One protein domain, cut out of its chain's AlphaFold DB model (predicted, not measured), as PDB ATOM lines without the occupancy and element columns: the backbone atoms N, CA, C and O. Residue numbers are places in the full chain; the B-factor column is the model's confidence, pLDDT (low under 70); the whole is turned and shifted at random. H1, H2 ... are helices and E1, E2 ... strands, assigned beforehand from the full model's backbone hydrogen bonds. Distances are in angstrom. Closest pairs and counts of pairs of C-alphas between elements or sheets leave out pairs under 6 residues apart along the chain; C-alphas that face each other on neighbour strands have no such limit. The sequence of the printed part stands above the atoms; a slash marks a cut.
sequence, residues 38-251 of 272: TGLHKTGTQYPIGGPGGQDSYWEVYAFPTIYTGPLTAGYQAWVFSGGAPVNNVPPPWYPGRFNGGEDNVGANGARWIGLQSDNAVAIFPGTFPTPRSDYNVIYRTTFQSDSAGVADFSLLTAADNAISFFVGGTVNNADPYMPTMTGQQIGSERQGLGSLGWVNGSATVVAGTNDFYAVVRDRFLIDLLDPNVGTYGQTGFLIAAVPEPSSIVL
ATOM      1  N   THR A  38     153.790 144.417 159.667       92.75
ATOM      2  CA  THR A  38     154.223 144.349 161.071       92.75
ATOM      3  C   THR A  38     155.586 143.668 161.180       92.75
ATOM      4  O   THR A  38     156.012 142.954 160.277       92.75
ATOM      5  N   GLY A  39     156.291 143.870 162.294       91.38
ATOM      6  CA  GLY A  39     157.537 143.146 162.570       91.38
ATOM      7  C   GLY A  39     158.736 143.560 161.715       91.38
ATOM      8  O   GLY A  39     159.748 142.879 161.762       91.38
ATOM      9  N   LEU A  40     158.657 144.658 160.955       93.56
ATOM     10  CA  LEU A  40     159.856 145.280 160.394       93.56
ATOM     11  C   LEU A  40     160.576 146.051 161.506       93.56
ATOM     12  O   LEU A  40     159.953 146.841 162.218       93.56
ATOM     13  N   HIS A  41     161.879 145.831 161.668       92.06
ATOM     14  CA  HIS A  41     162.643 146.374 162.790       92.06
ATOM     15  C   HIS A  41     163.607 147.484 162.367       92.06
ATOM     16  O   HIS A  41     164.339 147.374 161.384       92.06
ATOM     17  N   LYS A  42     163.653 148.544 163.177       89.50
ATOM     18  CA  LYS A  42     164.723 149.550 163.146       89.50
ATOM     19  C   LYS A  42     166.059 148.912 163.528       89.50
ATOM     20  O   LYS A  42     166.098 148.007 164.363       89.50
ATOM     21  N   THR A  43     167.147 149.436 162.978       90.12
ATOM     22  CA  THR A  43     168.497 148.900 163.194       90.12
ATOM     23  C   THR A  43     168.997 149.157 164.619       90.12
ATOM     24  O   THR A  43     168.784 150.228 165.193       90.12
ATOM     25  N   GLY A  44     169.658 148.165 165.210       86.19
ATOM     26  CA  GLY A  44     170.416 148.220 166.460       86.19
ATOM     27  C   GLY A  44     169.644 148.621 167.717       86.19
ATOM     28  O   GLY A  44     170.256 148.964 168.728       86.19
ATOM     29  N   THR A  45     168.312 148.561 167.681       85.50
ATOM     30  CA  THR A  45     167.428 149.011 168.775       85.50
ATOM     31  C   THR A  45     167.519 148.182 170.056       85.50
ATOM     32  O   THR A  45     167.022 148.604 171.097       85.50
ATOM     33  N   GLN A  46     168.168 147.021 170.004       87.00
ATOM     34  CA  GLN A  46     168.393 146.159 171.168       87.00
ATOM     35  C   GLN A  46     169.491 146.679 172.095       87.00
ATOM     36  O   GLN A  46     169.590 146.240 173.239       87.00
ATOM     37  N   TYR A  47     170.311 147.614 171.612       80.31
ATOM     38  CA  TYR A  47     171.431 148.165 172.356       80.31
ATOM     39  C   TYR A  47     171.161 149.635 172.683       80.31
ATOM     40  O   TYR A  47     170.785 150.403 171.794       80.31
ATOM     41  N   PRO A  48     171.397 150.074 173.930       72.38
ATOM     42  CA  PRO A  48     171.194 151.466 174.305       72.38
ATOM     43  C   PRO A  48     172.125 152.385 173.507       72.38
ATOM     44  O   PRO A  48     173.275 152.037 173.222       72.38
ATOM     45  N   ILE A  49     171.643 153.581 173.165       70.94
ATOM     46  CA  ILE A  49     172.473 154.620 172.542       70.94
ATOM     47  C   ILE A  49     173.622 154.966 173.498       70.94
ATOM     48  O   ILE A  49     173.410 155.134 174.696       70.94
ATOM     49  N   GLY A  50     174.846 155.055 172.973       65.62
ATOM     50  CA  GLY A  50     176.044 155.339 173.775       65.62
ATOM     51  C   GLY A  50     176.565 154.172 174.611       65.62
ATOM     52  O   GLY A  50     177.599 154.316 175.256       65.62
ATOM     53  N   GLY A  51     175.897 153.016 174.580       66.00
ATOM     54  CA  GLY A  51     176.403 151.780 175.168       66.00
ATOM     55  C   GLY A  51     177.246 150.950 174.194       66.00
ATOM     56  O   GLY A  51     177.270 151.230 172.984       66.00
ATOM     57  N   PRO A  52     177.899 149.883 174.698       71.81
ATOM     58  CA  PRO A  52     178.530 148.896 173.832       71.81
ATOM     59  C   PRO A  52     177.500 148.351 172.833       71.81
ATOM     60  O   PRO A  52     176.305 148.260 173.123       71.81
ATOM     61  N   GLY A  53     177.969 148.085 171.621       78.38
ATOM     62  CA  GLY A  53     177.205 147.393 170.591       78.38
ATOM     63  C   GLY A  53     177.382 145.880 170.704       78.38
ATOM     64  O   GLY A  53     177.878 145.366 171.707       78.38
ATOM     65  N   GLY A  54     176.978 145.179 169.658       86.69
ATOM     66  CA  GLY A  54     177.005 143.727 169.560       86.69
ATOM     67  C   GLY A  54     176.316 143.299 168.273       86.69
ATOM     68  O   GLY A  54     176.088 144.125 167.395       86.69
ATOM     69  N   GLN A  55     175.964 142.029 168.147       92.44
ATOM     70  CA  GLN A  55     175.208 141.561 166.989       92.44
ATOM     71  C   GLN A  55     173.734 141.978 167.099       92.44
ATOM     72  O   GLN A  55     173.092 141.723 168.121       92.44
ATOM     73  N   ASP A  56     173.217 142.649 166.072       93.00
ATOM     74  CA  ASP A  56     171.799 142.973 165.906       93.00
ATOM     75  C   ASP A  56     171.043 141.687 165.579       93.00
ATOM     76  O   ASP A  56     171.364 141.036 164.597       93.00
ATOM     77  N   SER A  57     170.053 141.296 166.378       95.44
ATOM     78  CA  SER A  57     169.312 140.053 166.147       95.44
ATOM     79  C   SER A  57     168.223 140.168 165.080       95.44
ATOM     80  O   SER A  57     167.523 139.185 164.834       95.44
ATOM     81  N   TYR A  58     167.977 141.364 164.545       95.75
ATOM     82  CA  TYR A  58     166.950 141.600 163.530       95.75
ATOM     83  C   TYR A  58     167.525 141.702 162.124       95.75
ATOM     84  O   TYR A  58     166.774 141.564 161.159       95.75
ATOM     85  N   TRP A  59     168.825 141.963 162.001       97.19
ATOM     86  CA  TRP A  59     169.473 142.252 160.734       97.19
ATOM     87  C   TRP A  59     170.670 141.348 160.512       97.19
ATOM     88  O   TRP A  59     171.588 141.285 161.320       97.19
ATOM     89  N   GLU A  60     170.696 140.717 159.351       97.38
ATOM     90  CA  GLU A  60     171.734 139.788 158.932       97.38
ATOM     91  C   GLU A  60     172.553 140.389 157.790       97.38
ATOM     92  O   GLU A  60     171.997 140.999 156.877       97.38
ATOM     93  N   VAL A  61     173.867 140.171 157.795       96.69
ATOM     94  CA  VAL A  61     174.735 140.347 156.627       96.69
ATOM     95  C   VAL A  61     174.512 139.158 155.694       96.69
ATOM     96  O   VAL A  61     175.109 138.087 155.843       96.69
ATOM     97  N   TYR A  62     173.618 139.352 154.732       97.62
ATOM     98  CA  TYR A  62     173.124 138.297 153.856       97.62
ATOM     99  C   TYR A  62     174.036 138.027 152.659       97.62
ATOM    100  O   TYR A  62     174.182 136.885 152.229       97.62
ATOM    101  N   ALA A  63     174.669 139.068 152.125       96.25
ATOM    102  CA  ALA A  63     175.717 138.930 151.126       96.25
ATOM    103  C   ALA A  63     176.694 140.101 151.205       96.25
ATOM    104  O   ALA A  63     176.346 141.213 151.593       96.25
ATOM    105  N   PHE A  64     177.925 139.846 150.803       93.06
ATOM    106  CA  PHE A  64     178.988 140.833 150.675       93.06
ATOM    107  C   PHE A  64     179.899 140.387 149.519       93.06
ATOM    108  O   PHE A  64     179.674 139.307 148.957       93.06
ATOM    109  N   PRO A  65     180.886 141.197 149.109       91.25
ATOM    110  CA  PRO A  65     181.718 140.907 147.947       91.25
ATOM    111  C   PRO A  65     182.339 139.508 147.984       91.25
ATOM    112  O   PRO A  65     183.031 139.147 148.935       91.25
ATOM    113  N   THR A  66     182.132 138.725 146.928       90.62
ATOM    114  CA  THR A  66     182.636 137.345 146.830       90.62
ATOM    115  C   THR A  66     184.137 137.274 146.572       90.62
ATOM    116  O   THR A  66     184.740 136.217 146.732       90.62
ATOM    117  N   ILE A  67     184.755 138.397 146.199       86.06
ATOM    118  CA  ILE A  67     186.213 138.526 146.112       86.06
ATOM    119  C   ILE A  67     186.897 138.486 147.488       86.06
ATOM    120  O   ILE A  67     188.106 138.279 147.564       86.06
ATOM    121  N   TYR A  68     186.150 138.690 148.578       85.19
ATOM    122  CA  TYR A  68     186.684 138.561 149.928       85.19
ATOM    123  C   TYR A  68     187.075 137.108 150.227       85.19
ATOM    124  O   TYR A  68     186.255 136.199 150.116       85.19
ATOM    125  N   THR A  69     188.320 136.896 150.650       84.00
ATOM    126  CA  THR A  69     188.889 135.567 150.943       84.00
ATOM    127  C   THR A  69     189.171 135.333 152.428       84.00
ATOM    128  O   THR A  69     189.826 134.354 152.787       84.00
ATOM    129  N   GLY A  70     188.720 136.236 153.304       85.50
ATOM    130  CA  GLY A  70     188.902 136.095 154.748       85.50
ATOM    131  C   GLY A  70     187.908 135.120 155.400       85.50
ATOM    132  O   GLY A  70     187.158 134.432 154.712       85.50
ATOM    133  N   PRO A  71     187.891 135.035 156.743       88.25
ATOM    134  CA  PRO A  71     187.178 133.977 157.467       88.25
ATOM    135  C   PRO A  71     185.652 134.150 157.547       88.25
ATOM    136  O   PRO A  71     184.965 133.251 158.030       88.25
ATOM    137  N   LEU A  72     185.104 135.295 157.136       88.62
ATOM    138  CA  LEU A  72     183.661 135.532 157.197       88.62
ATOM    139  C   LEU A  72     182.925 134.721 156.135       88.62
ATOM    140  O   LEU A  72     183.327 134.667 154.977       88.62
ATOM    141  N   THR A  73     181.787 134.163 156.528       91.88
ATOM    142  CA  THR A  73     180.816 133.545 155.622       91.88
ATOM    143  C   THR A  73     179.514 134.314 155.747       91.88
ATOM    144  O   THR A  73     179.101 134.595 156.866       91.88
ATOM    145  N   ALA A  74     178.885 134.675 154.627       93.62
ATOM    146  CA  ALA A  74     177.595 135.360 154.640       93.62
ATOM    147  C   ALA A  74     176.532 134.528 155.375       93.62
ATOM    148  O   ALA A  74     176.616 133.299 155.395       93.62
ATOM    149  N   GLY A  75     175.550 135.190 155.985       95.25
ATOM    150  CA  GLY A  75     174.550 134.509 156.808       95.25
ATOM    151  C   GLY A  75     174.635 134.784 158.311       95.25
ATOM    152  O   GLY A  75     174.102 134.007 159.101       95.25
ATOM    153  N   TYR A  76     175.353 135.828 158.731       96.00
ATOM    154  CA  TYR A  76     175.578 136.153 160.144       96.00
ATOM    155  C   TYR A  76     174.921 137.476 160.527       96.00
ATOM    156  O   TYR A  76     174.668 138.325 159.679       96.00
ATOM    157  N   GLN A  77     174.649 137.660 161.816       97.31
ATOM    158  CA  GLN A  77     174.029 138.884 162.319       97.31
ATOM    159  C   GLN A  77     174.942 140.099 162.118       97.31
ATOM    160  O   GLN A  77     176.142 140.042 162.402       97.31
ATOM    161  N   ALA A  78     174.358 141.197 161.644       93.94
ATOM    162  CA  ALA A  78     175.043 142.465 161.464       93.94
ATOM    163  C   ALA A  78     175.502 143.023 162.810       93.94
ATOM    164  O   ALA A  78     174.886 142.797 163.851       93.94
ATOM    165  N   TRP A  79     176.592 143.775 162.800       89.69
ATOM    166  CA  TRP A  79     177.148 144.356 164.011       89.69
ATOM    167  C   TRP A  79     176.617 145.761 164.231       89.69
ATOM    168  O   TRP A  79     176.799 146.638 163.394       89.69
ATOM    169  N   VAL A  80     176.019 145.989 165.394       85.75
ATOM    170  CA  VAL A  80     175.793 147.322 165.945       85.75
ATOM    171  C   VAL A  80     177.139 147.904 166.336       85.75
ATOM    172  O   VAL A  80     177.821 147.379 167.219       85.75
ATOM    173  N   PHE A  81     177.503 149.019 165.712       74.62
ATOM    174  CA  PHE A  81     178.801 149.644 165.935       74.62
ATOM    175  C   PHE A  81     179.006 150.045 167.400       74.62
ATOM    176  O   PHE A  81     178.173 150.735 168.004       74.62
ATOM    177  N   SER A  82     180.143 149.630 167.962       56.16
ATOM    178  CA  SER A  82     180.541 149.846 169.355       56.16
ATOM    179  C   SER A  82     181.823 150.682 169.428       56.16
ATOM    180  O   SER A  82     182.893 150.152 169.706       56.16
ATOM    181  N   GLY A  83     181.753 151.986 169.151       46.19
ATOM    182  CA  GLY A  83     182.945 152.840 169.147       46.19
ATOM    183  C   GLY A  83     182.744 154.188 169.833       46.19
ATOM    184  O   GLY A  83     181.813 154.913 169.505       46.19
ATOM    185  N   GLY A  84     183.660 154.542 170.742       37.03
ATOM    186  CA  GLY A  84     184.111 155.924 170.921       37.03
ATOM    187  C   GLY A  84     185.274 156.172 169.950       37.03
ATOM    188  O   GLY A  84     186.105 155.287 169.765       37.03
ATOM    189  N   ALA A  85     185.300 157.317 169.270       31.61
ATOM    190  CA  ALA A  85     186.133 157.532 168.082       31.61
ATOM    191  C   ALA A  85     187.658 157.367 168.291       31.61
ATOM    192  O   ALA A  85     188.210 158.010 169.189       31.61
ATOM    193  N   PRO A  86     188.385 156.654 167.405       31.06
ATOM    194  CA  PRO A  86     189.739 157.048 167.028       31.06
ATOM    195  C   PRO A  86     189.672 158.356 166.224       31.06
ATOM    196  O   PRO A  86     188.854 158.528 165.327       31.06
ATOM    197  N   VAL A  87     190.510 159.314 166.601       34.16
ATOM    198  CA  VAL A  87     190.182 160.747 166.558       34.16
ATOM    199  C   VAL A  87     190.173 161.387 165.160       34.16
ATOM    200  O   VAL A  87     189.721 162.518 165.071       34.16
ATOM    201  N   ASN A  88     190.596 160.731 164.069       29.95
ATOM    202  CA  ASN A  88     190.930 161.496 162.853       29.95
ATOM    203  C   ASN A  88     190.347 161.059 161.499       29.95
ATOM    204  O   ASN A  88     190.299 161.920 160.634       29.95
ATOM    205  N   ASN A  89     189.871 159.828 161.268       35.34
ATOM    206  CA  ASN A  89     189.695 159.354 159.873       35.34
ATOM    207  C   ASN A  89     188.371 158.625 159.560       35.34
ATOM    208  O   ASN A  89     188.271 157.927 158.557       35.34
ATOM    209  N   VAL A  90     187.340 158.787 160.391       38.28
ATOM    210  CA  VAL A  90     185.967 158.343 160.082       38.28
ATOM    211  C   VAL A  90     185.053 159.554 160.216       38.28
ATOM    212  O   VAL A  90     185.250 160.335 161.154       38.28
ATOM    213  N   PRO A  91     184.051 159.728 159.337       40.50
ATOM    214  CA  PRO A  91     183.051 160.764 159.516       40.50
ATOM    215  C   PRO A  91     182.491 160.708 160.955       40.50
ATOM    216  O   PRO A  91     181.979 159.668 161.377       40.50
ATOM    217  N   PRO A  92     182.524 161.821 161.710       39.94
ATOM    218  CA  PRO A  92     181.941 161.934 163.049       39.94
ATOM    219  C   PRO A  92     180.521 161.348 163.270       39.94
ATOM    220  O   PRO A  92     180.249 160.928 164.397       39.94
ATOM    221  N   PRO A  93     179.617 161.252 162.262       43.12
ATOM    222  CA  PRO A  93     178.269 160.682 162.414       43.12
ATOM    223  C   PRO A  93     178.186 159.198 162.805       43.12
ATOM    224  O   PRO A  93     177.089 158.694 163.042       43.12
ATOM    225  N   TRP A  94     179.311 158.485 162.862       41.91
ATOM    226  CA  TRP A  94     179.376 157.066 163.228       41.91
ATOM    227  C   TRP A  94     179.475 156.835 164.744       41.91
ATOM    228  O   TRP A  94     179.471 155.691 165.203       41.91
ATOM    229  N   TYR A  95     179.555 157.910 165.537       49.50
ATOM    230  CA  TYR A  95     179.901 157.831 166.952       49.50
ATOM    231  C   TYR A  95     178.801 158.350 167.878       49.50
ATOM    232  O   TYR A  95     178.340 159.483 167.729       49.50
ATOM    233  N   PRO A  96     178.437 157.608 168.934       39.78
ATOM    234  CA  PRO A  96     177.757 158.208 170.064       39.78
ATOM    235  C   PRO A  96     178.720 159.132 170.828       39.78
ATOM    236  O   PRO A  96     179.652 158.676 171.485       39.78
ATOM    237  N   GLY A  97     178.465 160.443 170.780       41.31
ATOM    238  CA  GLY A  97     178.931 161.361 171.827       41.31
ATOM    239  C   GLY A  97     180.018 162.385 171.485       41.31
ATOM    240  O   GLY A  97     180.489 163.059 172.399       41.31
ATOM    241  N   ARG A  98     180.402 162.598 170.219       34.22
ATOM    242  CA  ARG A  98     181.197 163.787 169.842       34.22
ATOM    243  C   ARG A  98     180.730 164.338 168.497       34.22
ATOM    244  O   ARG A  98     180.735 163.607 167.520       34.22
ATOM    245  N   PHE A  99     180.368 165.626 168.481       37.66
ATOM    246  CA  PHE A  99     179.785 166.383 167.357       37.66
ATOM    247  C   PHE A  99     178.282 166.146 167.091       37.66
ATOM    248  O   PHE A  99     177.876 165.824 165.980       37.66
ATOM    249  N   ASN A 100     177.455 166.427 168.111       34.88
ATOM    250  CA  ASN A 100     176.024 166.785 167.989       34.88
ATOM    251  C   ASN A 100     175.851 168.064 167.136       34.88
ATOM    252  O   ASN A 100     175.539 169.134 167.659       34.88
ATOM    253  N   GLY A 101     176.176 168.006 165.849       28.11
ATOM    254  CA  GLY A 101     176.299 169.204 165.023       28.11
ATOM    255  C   GLY A 101     176.618 168.894 163.570       28.11
ATOM    256  O   GLY A 101     177.551 169.456 163.009       28.11
ATOM    257  N   GLY A 102     175.839 167.981 163.000       32.56
ATOM    258  CA  GLY A 102     175.744 167.701 161.574       32.56
ATOM    259  C   GLY A 102     174.533 166.800 161.355       32.56
ATOM    260  O   GLY A 102     174.693 165.591 161.299       32.56
ATOM    261  N   GLU A 103     173.337 167.399 161.376       36.16
ATOM    262  CA  GLU A 103     172.016 166.788 161.117       36.16
ATOM    263  C   GLU A 103     171.852 165.320 161.600       36.16
ATOM    264  O   GLU A 103     171.655 164.410 160.806       36.16
ATOM    265  N   ASP A 104     171.987 165.117 162.919       44.41
ATOM    266  CA  ASP A 104     171.292 164.180 163.833       44.41
ATOM    267  C   ASP A 104     170.887 162.755 163.385       44.41
ATOM    268  O   ASP A 104     169.706 162.402 163.403       44.41
ATOM    269  N   ASN A 105     171.855 161.867 163.120       50.50
ATOM    270  CA  ASN A 105     171.549 160.473 162.719       50.50
ATOM    271  C   ASN A 105     171.972 159.392 163.725       50.50
ATOM    272  O   ASN A 105     171.647 158.217 163.551       50.50
ATOM    273  N   VAL A 106     172.640 159.765 164.820       53.56
ATOM    274  CA  VAL A 106     172.985 158.823 165.894       53.56
ATOM    275  C   VAL A 106     171.826 158.739 166.880       53.56
ATOM    276  O   VAL A 106     171.559 159.686 167.613       53.56
ATOM    277  N   GLY A 107     171.139 157.596 166.929       54.31
ATOM    278  CA  GLY A 107     170.051 157.401 167.887       54.31
ATOM    279  C   GLY A 107     168.712 157.992 167.458       54.31
ATOM    280  O   GLY A 107     167.792 158.035 168.278       54.31
ATOM    281  N   ALA A 108     168.565 158.427 166.201       62.59
ATOM    282  CA  ALA A 108     167.282 158.879 165.677       62.59
ATOM    283  C   ALA A 108     166.217 157.793 165.900       62.59
ATOM    284  O   ALA A 108     166.369 156.647 165.472       62.59
ATOM    285  N   ASN A 109     165.166 158.139 166.647       68.12
ATOM    286  CA  ASN A 109     164.128 157.211 167.108       68.12
ATOM    287  C   ASN A 109     164.664 155.935 167.799       68.12
ATOM    288  O   ASN A 109     164.022 154.881 167.737       68.12
ATOM    289  N   GLY A 110     165.831 156.000 168.441       72.62
ATOM    290  CA  GLY A 110     166.464 154.854 169.101       72.62
ATOM    291  C   GLY A 110     167.261 153.925 168.180       72.62
ATOM    292  O   GLY A 110     167.797 152.936 168.673       72.62
ATOM    293  N   ALA A 111     167.335 154.197 166.872       79.12
ATOM    294  CA  ALA A 111     168.081 153.359 165.935       79.12
ATOM    295  C   ALA A 111     169.596 153.585 166.031       79.12
ATOM    296  O   ALA A 111     170.065 154.684 166.337       79.12
ATOM    297  N   ARG A 112     170.370 152.543 165.731       82.38
ATOM    298  CA  ARG A 112     171.835 152.591 165.677       82.38
ATOM    299  C   ARG A 112     172.337 152.134 164.316       82.38
ATOM    300  O   ARG A 112     171.680 151.342 163.642       82.38
ATOM    301  N   TRP A 113     173.511 152.625 163.940       84.56
ATOM    302  CA  TRP A 113     174.235 152.119 162.783       84.56
ATOM    303  C   TRP A 113     174.558 150.638 162.965       84.56
ATOM    304  O   TRP A 113     175.016 150.230 164.041       84.56
ATOM    305  N   ILE A 114     174.353 149.868 161.900       87.50
ATOM    306  CA  ILE A 114     174.794 148.480 161.790       87.50
ATOM    307  C   ILE A 114     175.667 148.289 160.556       87.50
ATOM    308  O   ILE A 114     175.512 149.016 159.573       87.50
ATOM    309  N   GLY A 115     176.585 147.329 160.614       88.88
ATOM    310  CA  GLY A 115     177.538 147.049 159.546       88.88
ATOM    311  C   GLY A 115     178.008 145.597 159.519       88.88
ATOM    312  O   GLY A 115     177.505 144.750 160.261       88.88
ATOM    313  N   LEU A 116     178.996 145.311 158.669       86.62
ATOM    314  CA  LEU A 116     179.585 143.970 158.543       86.62
ATOM    315  C   LEU A 116     180.343 143.539 159.791       86.62
ATOM    316  O   LEU A 116     180.380 142.364 160.123       86.62
ATOM    317  N   GLN A 117     180.991 144.484 160.458       84.81
ATOM    318  CA  GLN A 117     181.915 144.208 161.553       84.81
ATOM    319  C   GLN A 117     181.746 145.197 162.700       84.81
ATOM    320  O   GLN A 117     181.173 146.268 162.518       84.81
ATOM    321  N   SER A 118     182.275 144.849 163.873       76.38
ATOM    322  CA  SER A 118     182.192 145.678 165.081       76.38
ATOM    323  C   SER A 118     182.908 147.028 164.958       76.38
ATOM    324  O   SER A 118     182.473 148.005 165.573       76.38
ATOM    325  N   ASP A 119     183.993 147.082 164.180       70.75
ATOM    326  CA  ASP A 119     184.824 148.267 163.968       70.75
ATOM    327  C   ASP A 119     185.671 148.166 162.679       70.75
ATOM    328  O   ASP A 119     185.630 147.172 161.953       70.75
ATOM    329  N   ASN A 120     186.445 149.215 162.393       65.62
ATOM    330  CA  ASN A 120     187.248 149.329 161.172       65.62
ATOM    331  C   ASN A 120     188.539 148.497 161.190       65.62
ATOM    332  O   ASN A 120     189.098 148.233 160.125       65.62
ATOM    333  N   ALA A 121     189.040 148.090 162.362       66.56
ATOM    334  CA  ALA A 121     190.279 147.314 162.461       66.56
ATOM    335  C   ALA A 121     190.116 145.897 161.885       66.56
ATOM    336  O   ALA A 121     191.102 145.243 161.549       66.56
ATOM    337  N   VAL A 122     188.870 145.444 161.743       69.12
ATOM    338  CA  VAL A 122     188.489 144.133 161.204       69.12
ATOM    339  C   VAL A 122     187.741 144.225 159.865       69.12
ATOM    340  O   VAL A 122     187.071 143.273 159.463       69.12
ATOM    341  N   ALA A 123     187.850 145.358 159.162       74.12
ATOM    342  CA  ALA A 123     187.215 145.593 157.865       74.12
ATOM    343  C   ALA A 123     187.564 144.509 156.824       74.12
ATOM    344  O   ALA A 123     188.674 143.970 156.809       74.12
ATOM    345  N   ILE A 124     186.639 144.212 155.904       73.19
ATOM    346  CA  ILE A 124     186.810 143.104 154.943       73.19
ATOM    347  C   ILE A 124     187.839 143.393 153.839       73.19
ATOM    348  O   ILE A 124     188.314 142.480 153.175       73.19
ATOM    349  N   PHE A 125     188.258 144.644 153.683       71.44
ATOM    350  CA  PHE A 125     189.300 145.040 152.741       71.44
ATOM    351  C   PHE A 125     190.297 145.965 153.430       71.44
ATOM    352  O   PHE A 125     190.119 147.183 153.398       71.44
ATOM    353  N   PRO A 126     191.309 145.407 154.109       55.97
ATOM    354  CA  PRO A 126     192.386 146.198 154.678       55.97
ATOM    355  C   PRO A 126     193.401 146.560 153.583       55.97
ATOM    356  O   PRO A 126     194.138 145.698 153.113       55.97
ATOM    357  N   GLY A 127     193.466 147.841 153.208       53.62
ATOM    358  CA  GLY A 127     194.553 148.392 152.394       53.62
ATOM    359  C   GLY A 127     194.415 148.203 150.875       53.62
ATOM    360  O   GLY A 127     194.357 147.094 150.361       53.62
ATOM    361  N   THR A 128     194.444 149.335 150.161       51.16
ATOM    362  CA  THR A 128     194.694 149.499 148.710       51.16
ATOM    363  C   THR A 128     194.000 148.510 147.767       51.16
ATOM    364  O   THR A 128     194.569 147.500 147.356       51.16
ATOM    365  N   PHE A 129     192.804 148.878 147.303       54.91
ATOM    366  CA  PHE A 129     192.240 148.295 146.086       54.91
ATOM    367  C   PHE A 129     193.030 148.744 144.848       54.91
ATOM    368  O   PHE A 129     193.477 149.894 144.789       54.91
ATOM    369  N   PRO A 130     193.156 147.891 143.816       50.97
ATOM    370  CA  PRO A 130     193.600 148.343 142.509       50.97
ATOM    371  C   PRO A 130     192.549 149.298 141.914       50.97
ATOM    372  O   PRO A 130     191.407 148.919 141.638       50.97
ATOM    373  N   THR A 131     192.944 150.552 141.699       50.84
ATOM    374  CA  THR A 131     192.198 151.509 140.870       50.84
ATOM    375  C   THR A 131     191.917 150.878 139.493       50.84
ATOM    376  O   THR A 131     192.772 150.158 138.973       50.84
ATOM    377  N   PRO A 132     190.730 151.073 138.877       47.88
ATOM    378  CA  PRO A 132     189.745 152.140 139.095       47.88
ATOM    379  C   PRO A 132     188.461 151.711 139.839       47.88
ATOM    380  O   PRO A 132     187.439 152.382 139.713       47.88
ATOM    381  N   ARG A 133     188.452 150.589 140.572       57.38
ATOM    382  CA  ARG A 133     187.223 150.120 141.240       57.38
ATOM    383  C   ARG A 133     187.096 150.749 142.626       57.38
ATOM    384  O   ARG A 133     187.829 150.378 143.534       57.38
ATOM    385  N   SER A 134     186.187 151.715 142.753       64.81
ATOM    386  CA  SER A 134     185.935 152.446 143.997       64.81
ATOM    387  C   SER A 134     184.723 151.945 144.776       64.81
ATOM    388  O   SER A 134     184.621 152.284 145.942       64.81
ATOM    389  N   ASP A 135     183.812 151.169 144.178       79.19
ATOM    390  CA  ASP A 135     182.515 150.856 144.789       79.19
ATOM    391  C   ASP A 135     182.380 149.350 145.104       79.19
ATOM    392  O   ASP A 135     182.811 148.496 144.324       79.19
ATOM    393  N   TYR A 136     181.756 149.025 146.237       85.44
ATOM    394  CA  TYR A 136     181.358 147.664 146.615       85.44
ATOM    395  C   TYR A 136     179.978 147.685 147.274       85.44
ATOM    396  O   TYR A 136     179.550 148.707 147.812       85.44
ATOM    397  N   ASN A 137     179.282 146.548 147.236       91.44
ATOM    398  CA  ASN A 137     177.968 146.420 147.858       91.44
ATOM    399  C   ASN A 137     177.980 145.405 148.989       91.44
ATOM    400  O   ASN A 137     178.606 144.347 148.898       91.44
ATOM    401  N   VAL A 138     177.178 145.691 150.006       93.56
ATOM    402  CA  VAL A 138     176.820 144.750 151.060       93.56
ATOM    403  C   VAL A 138     175.307 144.705 151.163       93.56
ATOM    404  O   VAL A 138     174.632 145.732 151.146       93.56
ATOM    405  N   ILE A 139     174.768 143.494 151.227       96.88
ATOM    406  CA  ILE A 139     173.336 143.232 151.280       96.88
ATOM    407  C   ILE A 139     173.004 142.753 152.681       96.88
ATOM    408  O   ILE A 139     173.472 141.702 153.123       96.88
ATOM    409  N   TYR A 140     172.154 143.515 153.351       97.69
ATOM    410  CA  TYR A 140     171.583 143.163 154.636       97.69
ATOM    411  C   TYR A 140     170.164 142.645 154.448       97.69
ATOM    412  O   TYR A 140     169.449 143.106 153.555       97.69
ATOM    413  N   ARG A 141     169.746 141.703 155.291       97.88
ATOM    414  CA  ARG A 141     168.408 141.107 155.268       97.88
ATOM    415  C   ARG A 141     167.745 141.211 156.633       97.88
ATOM    416  O   ARG A 141     168.386 141.008 157.660       97.88
ATOM    417  N   THR A 142     166.444 141.460 156.620       97.75
ATOM    418  CA  THR A 142     165.530 141.238 157.740       97.75
ATOM    419  C   THR A 142     164.222 140.645 157.208       97.75
ATOM    420  O   THR A 142     164.051 140.475 155.999       97.75
ATOM    421  N   THR A 143     163.286 140.331 158.097       97.38
ATOM    422  CA  THR A 143     161.955 139.830 157.735       97.38
ATOM    423  C   THR A 143     160.866 140.717 158.317       97.38
ATOM    424  O   THR A 143     161.059 141.320 159.368       97.38
ATOM    425  N   PHE A 144     159.698 140.735 157.682       96.69
ATOM    426  CA  PHE A 144     158.479 141.331 158.232       96.69
ATOM    427  C   PHE A 144     157.265 140.443 157.939       96.69
ATOM    428  O   PHE A 144     157.325 139.541 157.103       96.69
ATOM    429  N   GLN A 145     156.157 140.691 158.632       96.75
ATOM    430  CA  GLN A 145     154.881 140.018 158.408       96.75
ATOM    431  C   GLN A 145     153.907 140.939 157.674       96.75
ATOM    432  O   GLN A 145     153.823 142.127 157.987       96.75
ATOM    433  N   SER A 146     153.135 140.371 156.753       94.81
ATOM    434  CA  SER A 146     151.985 141.014 156.122       94.81
ATOM    435  C   SER A 146     150.712 140.238 156.447       94.81
ATOM    436  O   SER A 146     150.699 139.005 156.387       94.81
ATOM    437  N   ASP A 147     149.631 140.938 156.778       93.94
ATOM    438  CA  ASP A 147     148.330 140.317 157.065       93.94
ATOM    439  C   ASP A 147     147.662 139.696 155.822       93.94
ATOM    440  O   ASP A 147     146.847 138.779 155.925       93.94
ATOM    441  N   SER A 148     148.028 140.187 154.642       93.06
ATOM    442  CA  SER A 148     147.434 139.835 153.359       93.06
ATOM    443  C   SER A 148     148.455 139.973 152.226       93.06
ATOM    444  O   SER A 148     149.521 140.571 152.386       93.06
ATOM    445  N   ALA A 149     148.153 139.374 151.074       94.94
ATOM    446  CA  ALA A 149     148.935 139.584 149.862       94.94
ATOM    447  C   ALA A 149     148.428 140.827 149.118       94.94
ATOM    448  O   ALA A 149     147.221 141.065 149.060       94.94
ATOM    449  N   GLY A 150     149.330 141.595 148.512       93.25
ATOM    450  CA  GLY A 150     148.971 142.812 147.785       93.25
ATOM    451  C   GLY A 150     150.155 143.751 147.601       93.25
ATOM    452  O   GLY A 150     151.302 143.337 147.723       93.25
ATOM    453  N   VAL A 151     149.877 145.020 147.307       93.94
ATOM    454  CA  VAL A 151     150.898 146.072 147.211       93.94
ATOM    455  C   VAL A 151     150.893 146.868 148.508       93.94
ATOM    456  O   VAL A 151     149.890 147.502 148.825       93.94
ATOM    457  N   ALA A 152     151.999 146.819 149.246       92.12
ATOM    458  CA  ALA A 152     152.176 147.554 150.489       92.12
ATOM    459  C   ALA A 152     153.063 148.785 150.279       92.12
ATOM    460  O   ALA A 152     154.013 148.753 149.490       92.12
ATOM    461  N   ASP A 153     152.760 149.857 151.007       91.38
ATOM    462  CA  ASP A 153     153.521 151.101 150.979       91.38
ATOM    463  C   ASP A 153     154.590 151.114 152.075       91.38
ATOM    464  O   ASP A 153     154.361 150.724 153.222       91.38
ATOM    465  N   PHE A 154     155.764 151.621 151.720       92.00
ATOM    466  CA  PHE A 154     156.919 151.741 152.591       92.00
ATOM    467  C   PHE A 154     157.333 153.204 152.699       92.00
ATOM    468  O   PHE A 154     157.471 153.905 151.696       92.00
ATOM    469  N   SER A 155     157.579 153.642 153.932       89.88
ATOM    470  CA  SER A 155     158.174 154.934 154.254       89.88
ATOM    471  C   SER A 155     159.279 154.704 155.274       89.88
ATOM    472  O   SER A 155     159.019 154.329 156.418       89.88
ATOM    473  N   LEU A 156     160.520 154.841 154.817       88.25
ATOM    474  CA  LEU A 156     161.716 154.463 155.560       88.25
ATOM    475  C   LEU A 156     162.574 155.696 155.799       88.25
ATOM    476  O   LEU A 156     162.990 156.346 154.841       88.25
ATOM    477  N   LEU A 157     162.866 156.010 157.060       84.56
ATOM    478  CA  LEU A 157     163.826 157.058 157.408       84.56
ATOM    479  C   LEU A 157     165.196 156.407 157.583       84.56
ATOM    480  O   LEU A 157     165.391 155.661 158.541       84.56
ATOM    481  N   THR A 158     166.124 156.660 156.662       86.00
ATOM    482  CA  THR A 158     167.400 155.935 156.593       86.00
ATOM    483  C   THR A 158     168.591 156.849 156.340       86.00
ATOM    484  O   THR A 158     168.446 157.913 155.738       86.00
ATOM    485  N   ALA A 159     169.777 156.395 156.742       81.31
ATOM    486  CA  ALA A 159     171.063 156.907 156.269       81.31
ATOM    487  C   ALA A 159     172.007 155.733 155.976       81.31
ATOM    488  O   ALA A 159     171.798 154.638 156.499       81.31
ATOM    489  N   ALA A 160     173.018 155.956 155.141       81.94
ATOM    490  CA  ALA A 160     174.013 154.951 154.778       81.94
ATOM    491  C   ALA A 160     175.356 155.594 154.416       81.94
ATOM    492  O   ALA A 160     175.445 156.817 154.274       81.94
ATOM    493  N   ASP A 161     176.379 154.760 154.260       73.50
ATOM    494  CA  ASP A 161     177.669 155.133 153.686       73.50
ATOM    495  C   ASP A 161     177.964 154.227 152.485       73.50
ATOM    496  O   ASP A 161     178.181 153.033 152.660       73.50
ATOM    497  N   ASN A 162     177.876 154.682 151.237       73.69
ATOM    498  CA  ASN A 162     177.572 156.030 150.736       73.69
ATOM    499  C   ASN A 162     176.153 156.149 150.153       73.69
ATOM    500  O   ASN A 162     175.637 157.255 149.957       73.69
ATOM    501  N   ALA A 163     175.531 155.019 149.829       86.19
ATOM    502  CA  ALA A 163     174.201 154.955 149.254       86.19
ATOM    503  C   ALA A 163     173.457 153.698 149.711       86.19
ATOM    504  O   ALA A 163     174.063 152.693 150.082       86.19
ATOM    505  N   ILE A 164     172.127 153.748 149.670       92.88
ATOM    506  CA  ILE A 164     171.267 152.634 150.068       92.88
ATOM    507  C   ILE A 164     170.055 152.495 149.157       92.88
ATOM    508  O   ILE A 164     169.410 153.477 148.785       92.88
ATOM    509  N   SER A 165     169.736 151.248 148.825       96.88
ATOM    510  CA  SER A 165     168.511 150.845 148.136       96.88
ATOM    511  C   SER A 165     167.803 149.752 148.927       96.88
ATOM    512  O   SER A 165     168.457 148.905 149.533       96.88
ATOM    513  N   PHE A 166     166.473 149.733 148.885       97.94
ATOM    514  CA  PHE A 166     165.667 148.726 149.575       97.94
ATOM    515  C   PHE A 166     164.903 147.855 148.595       97.94
ATOM    516  O   PHE A 166     164.437 148.351 147.572       97.94
ATOM    517  N   PHE A 167     164.745 146.576 148.925       98.50
ATOM    518  CA  PHE A 167     164.040 145.608 148.092       98.50
ATOM    519  C   PHE A 167     163.158 144.687 148.934       98.50
ATOM    520  O   PHE A 167     163.504 144.353 150.066       98.50
ATOM    521  N   VAL A 168     162.052 144.227 148.350       98.00
ATOM    522  CA  VAL A 168     161.257 143.108 148.879       98.00
ATOM    523  C   VAL A 168     161.430 141.898 147.967       98.00
ATOM    524  O   VAL A 168     161.287 142.003 146.743       98.00
ATOM    525  N   GLY A 169     161.740 140.752 148.577       95.00
ATOM    526  CA  GLY A 169     161.985 139.495 147.868       95.00
ATOM    527  C   GLY A 169     163.191 139.534 146.917       95.00
ATOM    528  O   GLY A 169     164.088 140.369 147.032       95.00
ATOM    529  N   GLY A 170     163.198 138.610 145.955       94.25
ATOM    530  CA  GLY A 170     164.264 138.466 144.962       94.25
ATOM    531  C   GLY A 170     165.421 137.575 145.408       94.25
ATOM    532  O   GLY A 170     165.353 136.876 146.417       94.25
ATOM    533  N   THR A 171     166.487 137.580 144.612       96.31
ATOM    534  CA  THR A 171     167.703 136.791 144.834       96.31
ATOM    535  C   THR A 171     168.948 137.656 144.680       96.31
ATOM    536  O   THR A 171     168.941 138.663 143.963       96.31
ATOM    537  N   VAL A 172     170.027 137.245 145.345       97.06
ATOM    538  CA  VAL A 172     171.342 137.871 145.187       97.06
ATOM    539  C   VAL A 172     171.927 137.479 143.836       97.06
ATOM    540  O   VAL A 172     171.948 136.302 143.472       97.06
ATOM    541  N   ASN A 173     172.446 138.466 143.115       96.31
ATOM    542  CA  ASN A 173     173.225 138.281 141.904       96.31
ATOM    543  C   ASN A 173     174.688 138.673 142.165       96.31
ATOM    544  O   ASN A 173     174.992 139.845 142.384       96.31
ATOM    545  N   ASN A 174     175.576 137.678 142.101       94.31
ATOM    546  CA  ASN A 174     177.020 137.801 142.329       94.31
ATOM    547  C   ASN A 174     177.833 137.837 141.021       94.31
ATOM    548  O   ASN A 174     179.000 137.450 141.013       94.31
ATOM    549  N   ALA A 175     177.224 138.242 139.901       93.12
ATOM    550  CA  ALA A 175     177.929 138.351 138.623       93.12
ATOM    551  C   ALA A 175     179.115 139.334 138.687       93.12
ATOM    552  O   ALA A 175     180.138 139.086 138.050       93.12
ATOM    553  N   ASP A 176     179.000 140.412 139.474       89.69
ATOM    554  CA  ASP A 176     180.142 141.244 139.860       89.69
ATOM    555  C   ASP A 176     180.669 140.797 141.235       89.69
ATOM    556  O   ASP A 176     179.929 140.875 142.222       89.69
ATOM    557  N   PRO A 177     181.936 140.357 141.342       87.88
ATOM    558  CA  PRO A 177     182.489 139.874 142.602       87.88
ATOM    559  C   PRO A 177     182.707 140.967 143.665       87.88
ATOM    560  O   PRO A 177     182.923 140.635 144.831       87.88
ATOM    561  N   TYR A 178     182.645 142.252 143.295       85.19
ATOM    562  CA  TYR A 178     182.709 143.393 144.222       85.19
ATOM    563  C   TYR A 178     181.333 143.959 144.567       85.19
ATOM    564  O   TYR A 178     181.147 144.544 145.631       85.19
ATOM    565  N   MET A 179     180.364 143.814 143.669       89.94
ATOM    566  CA  MET A 179     179.065 144.469 143.784       89.94
ATOM    567  C   MET A 179     177.939 143.442 143.698       89.94
ATOM    568  O   MET A 179     177.246 143.382 142.679       89.94
ATOM    569  N   PRO A 180     177.709 142.639 144.755       93.88
ATOM    570  CA  PRO A 180     176.490 141.846 144.822       93.88
ATOM    571  C   PRO A 180     175.268 142.766 144.674       93.88
ATOM    572  O   PRO A 180     175.201 143.857 145.251       93.88
ATOM    573  N   THR A 181     174.300 142.348 143.862       95.56
ATOM    574  CA  THR A 181     173.060 143.097 143.590       95.56
ATOM    575  C   THR A 181     171.829 142.262 143.932       95.56
ATOM    576  O   THR A 181     171.935 141.055 144.149       95.56
ATOM    577  N   MET A 182     170.655 142.897 143.984       96.19
ATOM    578  CA  MET A 182     169.366 142.238 144.223       96.19
ATOM    579  C   MET A 182     168.475 142.298 142.980       96.19
ATOM    580  O   MET A 182     168.412 143.325 142.309       96.19
ATOM    581  N   THR A 183     167.749 141.212 142.704       94.81
ATOM    582  CA  THR A 183     166.741 141.125 141.623       94.81
ATOM    583  C   THR A 183     165.304 141.396 142.089       94.81
ATOM    584  O   THR A 183     164.372 141.295 141.294       94.81
ATOM    585  N   GLY A 184     165.110 141.696 143.379       93.38
ATOM    586  CA  GLY A 184     163.796 141.929 143.984       93.38
ATOM    587  C   GLY A 184     163.108 143.205 143.500       93.38
ATOM    588  O   GLY A 184     163.653 143.974 142.706       93.38
ATOM    589  N   GLN A 185     161.907 143.466 144.017       97.12
ATOM    590  CA  GLN A 185     161.221 144.725 143.733       97.12
ATOM    591  C   GLN A 185     161.832 145.846 144.576       97.12
ATOM    592  O   GLN A 185     161.746 145.804 145.803       97.12
ATOM    593  N   GLN A 186     162.422 146.848 143.922       97.62
ATOM    594  CA  GLN A 186     162.984 148.015 144.599       97.62
ATOM    595  C   GLN A 186     161.879 148.904 145.184       97.62
ATOM    596  O   GLN A 186     160.894 149.217 144.512       97.62
ATOM    597  N   ILE A 187     162.070 149.346 146.425       96.50
ATOM    598  CA  ILE A 187     161.238 150.351 147.082       96.50
ATOM    599  C   ILE A 187     161.848 151.724 146.816       96.50
ATOM    600  O   ILE A 187     162.943 152.033 147.291       96.50
ATOM    601  N   GLY A 188     161.105 152.567 146.103       94.81
ATOM    602  CA  GLY A 188     161.540 153.924 145.788       94.81
ATOM    603  C   GLY A 188     162.788 153.937 144.904       94.81
ATOM    604  O   GLY A 188     163.023 153.024 144.115       94.81
ATOM    605  N   SER A 189     163.584 154.995 145.026       93.88
ATOM    606  CA  SER A 189     164.886 155.121 144.371       93.88
ATOM    607  C   SER A 189     166.022 154.905 145.367       93.88
ATOM    608  O   SER A 189     165.844 155.083 146.572       93.88
ATOM    609  N   GLU A 190     167.215 154.589 144.859       93.56
ATOM    610  CA  GLU A 190     168.437 154.637 145.666       93.56
ATOM    611  C   GLU A 190     168.580 156.022 146.310       93.56
ATOM    612  O   GLU A 190     168.417 157.055 145.652       93.56
ATOM    613  N   ARG A 191     168.905 156.037 147.602       87.56
ATOM    614  CA  ARG A 191     169.303 157.246 148.310       87.56
ATOM    615  C   ARG A 191     170.820 157.321 148.327       87.56
ATOM    616  O   ARG A 191     171.467 156.448 148.892       87.56
ATOM    617  N   GLN A 192     171.364 158.384 147.749       82.94
ATOM    618  CA  GLN A 192     172.785 158.711 147.814       82.94
ATOM    619  C   GLN A 192     173.012 159.806 148.853       82.94
ATOM    620  O   GLN A 192     172.173 160.695 149.010       82.94
ATOM    621  N   GLY A 193     174.154 159.759 149.530       65.69
ATOM    622  CA  GLY A 193     174.562 160.784 150.480       65.69
ATOM    623  C   GLY A 193     175.065 160.165 151.770       65.69
ATOM    624  O   GLY A 193     174.337 159.451 152.458       65.69
ATOM    625  N   LEU A 194     176.307 160.496 152.106       67.06
ATOM    626  CA  LEU A 194     176.979 160.017 153.299       67.06
ATOM    627  C   LEU A 194     176.261 160.493 154.561       67.06
ATOM    628  O   LEU A 194     176.137 161.696 154.800       67.06
ATOM    629  N   GLY A 195     175.829 159.541 155.385       64.06
ATOM    630  CA  GLY A 195     175.539 159.784 156.795       64.06
ATOM    631  C   GLY A 195     174.446 160.810 157.084       64.06
ATOM    632  O   GLY A 195     174.447 161.325 158.194       64.06
ATOM    633  N   SER A 196     173.543 161.095 156.133       68.94
ATOM    634  CA  SER A 196     172.399 162.013 156.282       68.94
ATOM    635  C   SER A 196     171.064 161.262 156.252       68.94
ATOM    636  O   SER A 196     170.757 160.554 155.282       68.94
ATOM    637  N   LEU A 197     170.239 161.429 157.292       74.25
ATOM    638  CA  LEU A 197     168.904 160.840 157.311       74.25
ATOM    639  C   LEU A 197     168.023 161.421 156.218       74.25
ATOM    640  O   LEU A 197     167.993 162.621 155.940       74.25
ATOM    641  N   GLY A 198     167.200 160.556 155.654       74.50
ATOM    642  CA  GLY A 198     165.989 161.008 155.010       74.50
ATOM    643  C   GLY A 198     165.170 159.872 154.448       74.50
ATOM    644  O   GLY A 198     165.489 158.691 154.597       74.50
ATOM    645  N   TRP A 199     164.057 160.273 153.856       83.75
ATOM    646  CA  TRP A 199     162.993 159.357 153.511       83.75
ATOM    647  C   TRP A 199     163.259 158.643 152.190       83.75
ATOM    648  O   TRP A 199     163.593 159.277 151.188       83.75
ATOM    649  N   VAL A 200     163.048 157.331 152.197       88.44
ATOM    650  CA  VAL A 200     162.825 156.512 151.007       88.44
ATOM    651  C   VAL A 200     161.377 156.047 151.056       88.44
ATOM    652  O   VAL A 200     160.972 155.350 151.986       88.44
ATOM    653  N   ASN A 201     160.595 156.479 150.069       91.88
ATOM    654  CA  ASN A 201     159.187 156.133 149.937       91.88
ATOM    655  C   ASN A 201     158.978 155.331 148.654       91.88
ATOM    656  O   ASN A 201     159.533 155.673 147.609       91.88
ATOM    657  N   GLY A 202     158.152 154.299 148.723       93.00
ATOM    658  CA  GLY A 202     157.795 153.483 147.570       93.00
ATOM    659  C   GLY A 202     156.828 152.382 147.962       93.00
ATOM    660  O   GLY A 202     156.384 152.323 149.103       93.00
ATOM    661  N   SER A 203     156.520 151.495 147.028       94.31
ATOM    662  CA  SER A 203     155.639 150.363 147.279       94.31
ATOM    663  C   SER A 203     156.222 149.079 146.711       94.31
ATOM    664  O   SER A 203     156.996 149.100 145.749       94.31
ATOM    665  N   ALA A 204     155.868 147.956 147.328       96.19
ATOM    666  CA  ALA A 204     156.285 146.640 146.874       96.19
ATOM    667  C   ALA A 204     155.180 145.600 147.047       96.19
ATOM    668  O   ALA A 204     154.323 145.711 147.925       96.19
ATOM    669  N   THR A 205     155.205 144.584 146.186       95.94
ATOM    670  CA  THR A 205     154.311 143.434 146.293       95.94
ATOM    671  C   THR A 205     154.757 142.559 147.458       95.94
ATOM    672  O   THR A 205     155.929 142.195 147.549       95.94
ATOM    673  N   VAL A 206     153.817 142.206 148.327       96.12
ATOM    674  CA  VAL A 206     154.026 141.354 149.499       96.12
ATOM    675  C   VAL A 206     153.090 140.152 149.448       96.12
ATOM    676  O   VAL A 206     151.993 140.217 148.884       96.12
ATOM    677  N   VAL A 207     153.519 139.046 150.048       96.38
ATOM    678  CA  VAL A 207     152.677 137.867 150.283       96.38
ATOM    679  C   VAL A 207     152.109 137.901 151.697       96.38
ATOM    680  O   VAL A 207     152.706 138.496 152.589       96.38
ATOM    681  N   ALA A 208     150.973 137.239 151.922       95.62
ATOM    682  CA  ALA A 208     150.477 137.029 153.278       95.62
ATOM    683  C   ALA A 208     151.486 136.191 154.084       95.62
ATOM    684  O   ALA A 208     152.013 135.196 153.582       95.62
ATOM    685  N   GLY A 209     151.734 136.578 155.335       96.62
ATOM    686  CA  GLY A 209     152.754 135.973 156.186       96.62
ATOM    687  C   GLY A 209     154.123 136.638 156.029       96.62
ATOM    688  O   GLY A 209     154.228 137.861 155.952       96.62
ATOM    689  N   THR A 210     155.184 135.832 156.046       97.88
ATOM    690  CA  THR A 210     156.567 136.322 156.139       97.88
ATOM    691  C   THR A 210     157.107 136.764 154.783       97.88
ATOM    692  O   THR A 210     157.004 136.036 153.800       97.88
ATOM    693  N   ASN A 211     157.719 137.944 154.757       97.88
ATOM    694  CA  ASN A 211     158.390 138.514 153.596       97.88
ATOM    695  C   ASN A 211     159.834 138.866 153.959       97.88
ATOM    696  O   ASN A 211     160.100 139.323 155.074       97.88
ATOM    697  N   ASP A 212     160.741 138.713 152.997       98.06
ATOM    698  CA  ASP A 212     162.120 139.171 153.134       98.06
ATOM    699  C   ASP A 212     162.250 140.628 152.691       98.06
ATOM    700  O   ASP A 212     161.771 141.023 151.620       98.06
ATOM    701  N   PHE A 213     162.955 141.407 153.503       98.00
ATOM    702  CA  PHE A 213     163.306 142.790 153.236       98.00
ATOM    703  C   PHE A 213     164.823 142.927 153.173       98.00
ATOM    704  O   PHE A 213     165.535 142.494 154.081       98.00
ATOM    705  N   TYR A 214     165.312 143.560 152.114       98.38
ATOM    706  CA  TYR A 214     166.734 143.692 151.844       98.38
ATOM    707  C   TYR A 214     167.143 145.158 151.800       98.38
ATOM    708  O   TYR A 214     166.475 145.977 151.168       98.38
ATOM    709  N   ALA A 215     168.276 145.471 152.420       97.50
ATOM    710  CA  ALA A 215     168.968 146.742 152.280       97.50
ATOM    711  C   ALA A 215     170.282 146.501 151.532       97.50
ATOM    712  O   ALA A 215     171.168 145.811 152.031       97.50
ATOM    713  N   VAL A 216     170.403 147.051 150.327       96.38
ATOM    714  CA  VAL A 216     171.644 147.037 149.546       96.38
ATOM    715  C   VAL A 216     172.368 148.338 149.833       96.38
ATOM    716  O   VAL A 216     171.933 149.401 149.385       96.38
ATOM    717  N   VAL A 217     173.449 148.248 150.596       93.31
ATOM    718  CA  VAL A 217     174.310 149.382 150.911       93.31
ATOM    719  C   VAL A 217     175.473 149.370 149.940       93.31
ATOM    720  O   VAL A 217     176.237 148.406 149.890       93.31
ATOM    721  N   ARG A 218     175.572 150.436 149.152       88.75
ATOM    722  CA  ARG A 218     176.700 150.680 148.267       88.75
ATOM    723  C   ARG A 218     177.628 151.658 148.945       88.75
ATOM    724  O   ARG A 218     177.222 152.769 149.283       88.75
ATOM    725  N   ASP A 219     178.878 151.272 149.052       80.75
ATOM    726  CA  ASP A 219     179.916 152.105 149.618       80.75
ATOM    727  C   ASP A 219     181.011 152.365 148.592       80.75
ATOM    728  O   ASP A 219     181.187 151.602 147.638       80.75
ATOM    729  N   ARG A 220     181.692 153.495 148.766       70.81
ATOM    730  CA  ARG A 220     182.746 153.998 147.910       70.81
ATOM    731  C   ARG A 220     184.014 154.240 148.719       70.81
ATOM    732  O   ARG A 220     184.086 155.140 149.550       70.81
ATOM    733  N   PHE A 221     185.076 153.552 148.333       60.28
ATOM    734  CA  PHE A 221     186.442 153.919 148.664       60.28
ATOM    735  C   PHE A 221     186.904 155.041 147.748       60.28
ATOM    736  O   PHE A 221     187.340 154.810 146.619       60.28
ATOM    737  N   LEU A 222     186.831 156.281 148.227       51.78
ATOM    738  CA  LEU A 222     187.720 157.297 147.686       51.78
ATOM    739  C   LEU A 222     189.107 157.019 148.270       51.78
ATOM    740  O   LEU A 222     189.377 157.408 149.400       51.78
ATOM    741  N   ILE A 223     189.957 156.304 147.529       51.09
ATOM    742  CA  ILE A 223     191.371 156.189 147.890       51.09
ATOM    743  C   ILE A 223     191.974 157.572 147.668       51.09
ATOM    744  O   ILE A 223     192.258 157.954 146.527       51.09
ATOM    745  N   ASP A 224     192.139 158.332 148.746       51.19
ATOM    746  CA  ASP A 224     192.984 159.510 148.688       51.19
ATOM    747  C   ASP A 224     194.433 159.027 148.536       51.19
ATOM    748  O   ASP A 224     195.014 158.416 149.432       51.19
ATOM    749  N   LEU A 225     195.022 159.261 147.362       53.59
ATOM    750  CA  LEU A 225     196.414 158.892 147.086       53.59
ATOM    751  C   LEU A 225     197.410 159.689 147.947       53.59
ATOM    752  O   LEU A 225     198.589 159.337 147.986       53.59
ATOM    753  N   LEU A 226     196.953 160.763 148.600       54.78
ATOM    754  CA  LEU A 226     197.738 161.631 149.473       54.78
ATOM    755  C   LEU A 226     197.466 161.383 150.967       54.78
ATOM    756  O   LEU A 226     198.325 161.723 151.780       54.78
ATOM    757  N   ASP A 227     196.340 160.752 151.328       51.75
ATOM    758  CA  ASP A 227     196.041 160.307 152.696       51.75
ATOM    759  C   ASP A 227     195.657 158.813 152.728       51.75
ATOM    760  O   ASP A 227     194.500 158.453 152.493       51.75
ATOM    761  N   PRO A 228     196.596 157.913 153.084       50.44
ATOM    762  CA  PRO A 228     196.361 156.468 153.104       50.44
ATOM    763  C   PRO A 228     195.339 156.012 154.161       50.44
ATOM    764  O   PRO A 228     195.061 154.815 154.258       50.44
ATOM    765  N   ASN A 229     194.786 156.923 154.968       45.91
ATOM    766  CA  ASN A 229     193.749 156.612 155.947       45.91
ATOM    767  C   ASN A 229     192.329 156.958 155.473       45.91
ATOM    768  O   ASN A 229     191.370 156.638 156.177       45.91
ATOM    769  N   VAL A 230     192.176 157.600 154.310       49.22
ATOM    770  CA  VAL A 230     190.869 157.899 153.712       49.22
ATOM    771  C   VAL A 230     190.542 156.818 152.681       49.22
ATOM    772  O   VAL A 230     191.285 156.596 151.727       49.22
ATOM    773  N   GLY A 231     189.427 156.113 152.897       49.25
ATOM    774  CA  GLY A 231     188.904 155.125 151.949       49.25
ATOM    775  C   GLY A 231     189.703 153.821 151.842       49.25
ATOM    776  O   GLY A 231     189.650 153.168 150.806       49.25
ATOM    777  N   THR A 232     190.442 153.412 152.876       50.28
ATOM    778  CA  THR A 232     191.275 152.190 152.844       50.28
ATOM    779  C   THR A 232     190.731 151.009 153.652       50.28
ATOM    780  O   THR A 232     191.436 150.007 153.805       50.28
ATOM    781  N   TYR A 233     189.485 151.084 154.134       60.69
ATOM    782  CA  TYR A 233     188.893 150.062 155.001       60.69
ATOM    783  C   TYR A 233     187.544 149.589 154.469       60.69
ATOM    784  O   TYR A 233     186.588 150.345 154.518       60.69
ATOM    785  N   GLY A 234     187.469 148.324 154.041       66.38
ATOM    786  CA  GLY A 234     186.270 147.533 153.716       66.38
ATOM    787  C   GLY A 234     185.120 147.525 154.732       66.38
ATOM    788  O   GLY A 234     184.780 146.437 155.185       66.38
ATOM    789  N   GLN A 235     184.589 148.666 155.168       73.25
ATOM    790  CA  GLN A 235     183.561 148.756 156.198       73.25
ATOM    791  C   GLN A 235     182.474 149.745 155.788       73.25
ATOM    792  O   GLN A 235     182.712 150.944 155.714       73.25
ATOM    793  N   THR A 236     181.261 149.232 155.611       77.06
ATOM    794  CA  THR A 236     180.066 150.029 155.338       77.06
ATOM    795  C   THR A 236     178.989 149.726 156.367       77.06
ATOM    796  O   THR A 236     178.989 148.667 157.008       77.06
ATOM    797  N   GLY A 237     178.060 150.658 156.524       82.00
ATOM    798  CA  GLY A 237     176.904 150.492 157.375       82.00
ATOM    799  C   GLY A 237     175.724 151.332 156.920       82.00
ATOM    800  O   GLY A 237     175.799 152.143 155.993       82.00
ATOM    801  N   PHE A 238     174.613 151.128 157.610       87.00
ATOM    802  CA  PHE A 238     173.407 151.926 157.457       87.00
ATOM    803  C   PHE A 238     172.638 151.996 158.774       87.00
ATOM    804  O   PHE A 238     172.927 151.266 159.728       87.00
ATOM    805  N   LEU A 239     171.641 152.874 158.816       86.25
ATOM    806  CA  LEU A 239     170.641 152.892 159.872       86.25
ATOM    807  C   LEU A 239     169.236 153.065 159.304       86.25
ATOM    808  O   LEU A 239     169.044 153.818 158.351       86.25
ATOM    809  N   ILE A 240     168.249 152.439 159.943       87.56
ATOM    810  CA  ILE A 240     166.826 152.704 159.703       87.56
ATOM    811  C   ILE A 240     166.206 153.203 161.003       87.56
ATOM    812  O   ILE A 240     166.044 152.449 161.961       87.56
ATOM    813  N   ALA A 241     165.839 154.482 161.012       80.56
ATOM    814  CA  ALA A 241     165.241 155.188 162.140       80.56
ATOM    815  C   ALA A 241     163.706 155.169 162.128       80.56
ATOM    816  O   ALA A 241     163.079 155.417 163.156       80.56
ATOM    817  N   ALA A 242     163.069 154.876 160.997       82.62
ATOM    818  CA  ALA A 242     161.619 154.711 160.929       82.62
ATOM    819  C   ALA A 242     161.248 153.626 159.921       82.62
ATOM    820  O   ALA A 242     161.865 153.522 158.863       82.62
ATOM    821  N   VAL A 243     160.231 152.851 160.279       85.00
ATOM    822  CA  VAL A 243     159.641 151.764 159.492       85.00
ATOM    823  C   VAL A 243     158.133 152.009 159.385       85.00
ATOM    824  O   VAL A 243     157.592 152.729 160.229       85.00
ATOM    825  N   PRO A 244     157.427 151.433 158.394       79.69
ATOM    826  CA  PRO A 244     155.974 151.528 158.328       79.69
ATOM    827  C   PRO A 244     155.346 150.986 159.618       79.69
ATOM    828  O   PRO A 244     155.555 149.827 159.973       79.69
ATOM    829  N   GLU A 245     154.592 151.825 160.331       64.12
ATOM    830  CA  GLU A 245     153.853 151.403 161.521       64.12
ATOM    831  C   GLU A 245     152.385 151.088 161.168       64.12
ATOM    832  O   GLU A 245     151.697 151.953 160.612       64.12
ATOM    833  N   PRO A 246     151.857 149.908 161.557       58.38
ATOM    834  CA  PRO A 246     150.456 149.518 161.353       58.38
ATOM    835  C   PRO A 246     149.444 150.537 161.889       58.38
ATOM    836  O   PRO A 246     148.371 150.755 161.323       58.38
ATOM    837  N   SER A 247     149.770 151.143 163.030       48.97
ATOM    838  CA  SER A 247     148.858 151.959 163.829       48.97
ATOM    839  C   SER A 247     148.509 153.284 163.167       48.97
ATOM    840  O   SER A 247     147.391 153.766 163.331       48.97
ATOM    841  N   SER A 248     149.422 153.870 162.394       49.03
ATOM    842  CA  SER A 248     149.257 155.225 161.859       49.03
ATOM    843  C   SER A 248     148.169 155.303 160.787       49.03
ATOM    844  O   SER A 248     147.411 156.270 160.749       49.03
ATOM    845  N   ILE A 249     148.025 154.259 159.968       52.72
ATOM    846  CA  ILE A 249     147.021 154.202 158.894       52.72
ATOM    847  C   ILE A 249     145.627 153.935 159.471       52.72
ATOM    848  O   ILE A 249     144.667 154.622 159.122       52.72
ATOM    849  N   VAL A 250     145.515 152.996 160.417       52.00
ATOM    850  CA  VAL A 250     144.242 152.687 161.088       52.00
ATOM    851  C   VAL A 250     143.764 153.881 161.922       52.00
ATOM    852  O   VAL A 250     142.591 154.251 161.852       52.00
ATOM    853  N   LEU A 251     144.663 154.547 162.654       50.75
ATOM    854  CA  LEU A 251     144.326 155.747 163.426       50.75
ATOM    855  C   LEU A 251     143.977 156.940 162.529       50.75
ATOM    856  O   LEU A 251     143.037 157.671 162.849       50.75
TER     857      LEU A 251
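AT A GLANCE: This is residues 38 to 251 of the 272 residues of the protein "PEP-CTERM sorting domain-containing protein" of Planctomycetes bacterium (UniProt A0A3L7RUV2). Little regular structure: two strongly twisted antiparallel sheets, E2-E1-E3-E8-E5-E6 and E7-E4-E9, make a nearly closed ring, E6 beside E7, residues 114 to 115 bridging E2 and E9. Of 214 printed residues, under half are in named elements, mostly strand: E1 to E9, then H1. The whole is compact, radius of gyration of the C-alphas 16.8 A, spanning 54 by 40 by 28 A.

IN THESE COORDINATES: E1, residues 55 to 63, begins at C-alpha (175.208, 141.561, 166.989). E2 is 76 to 80, E3 135 to 146, 34.0 A long, E4 150 to 160, E5 163 to 168, E6 185 to 192, E7 198 to 206, E8 209 to 220, 36.0 A, E9 237 to 242. H1, 246 to 251, ends at (144.326, 155.747, 163.426).

HOW THE PARTS SIT: Antiparallel neighbours E3 and E8 have N 140 and O 215 within hydrogen-bond range, 2.8 A. The closest C-alphas of E6 and E7, Gly 188 and Gly 202, are 4.2 A apart. In H1, 1 of 2 O i to N i+4 pairs is within range.

THE WHOLE: The printed part has no cut. The long link E2 to E3 has 54 residues; pLDDT is under 70 in 67 residues, among them 82 to 109.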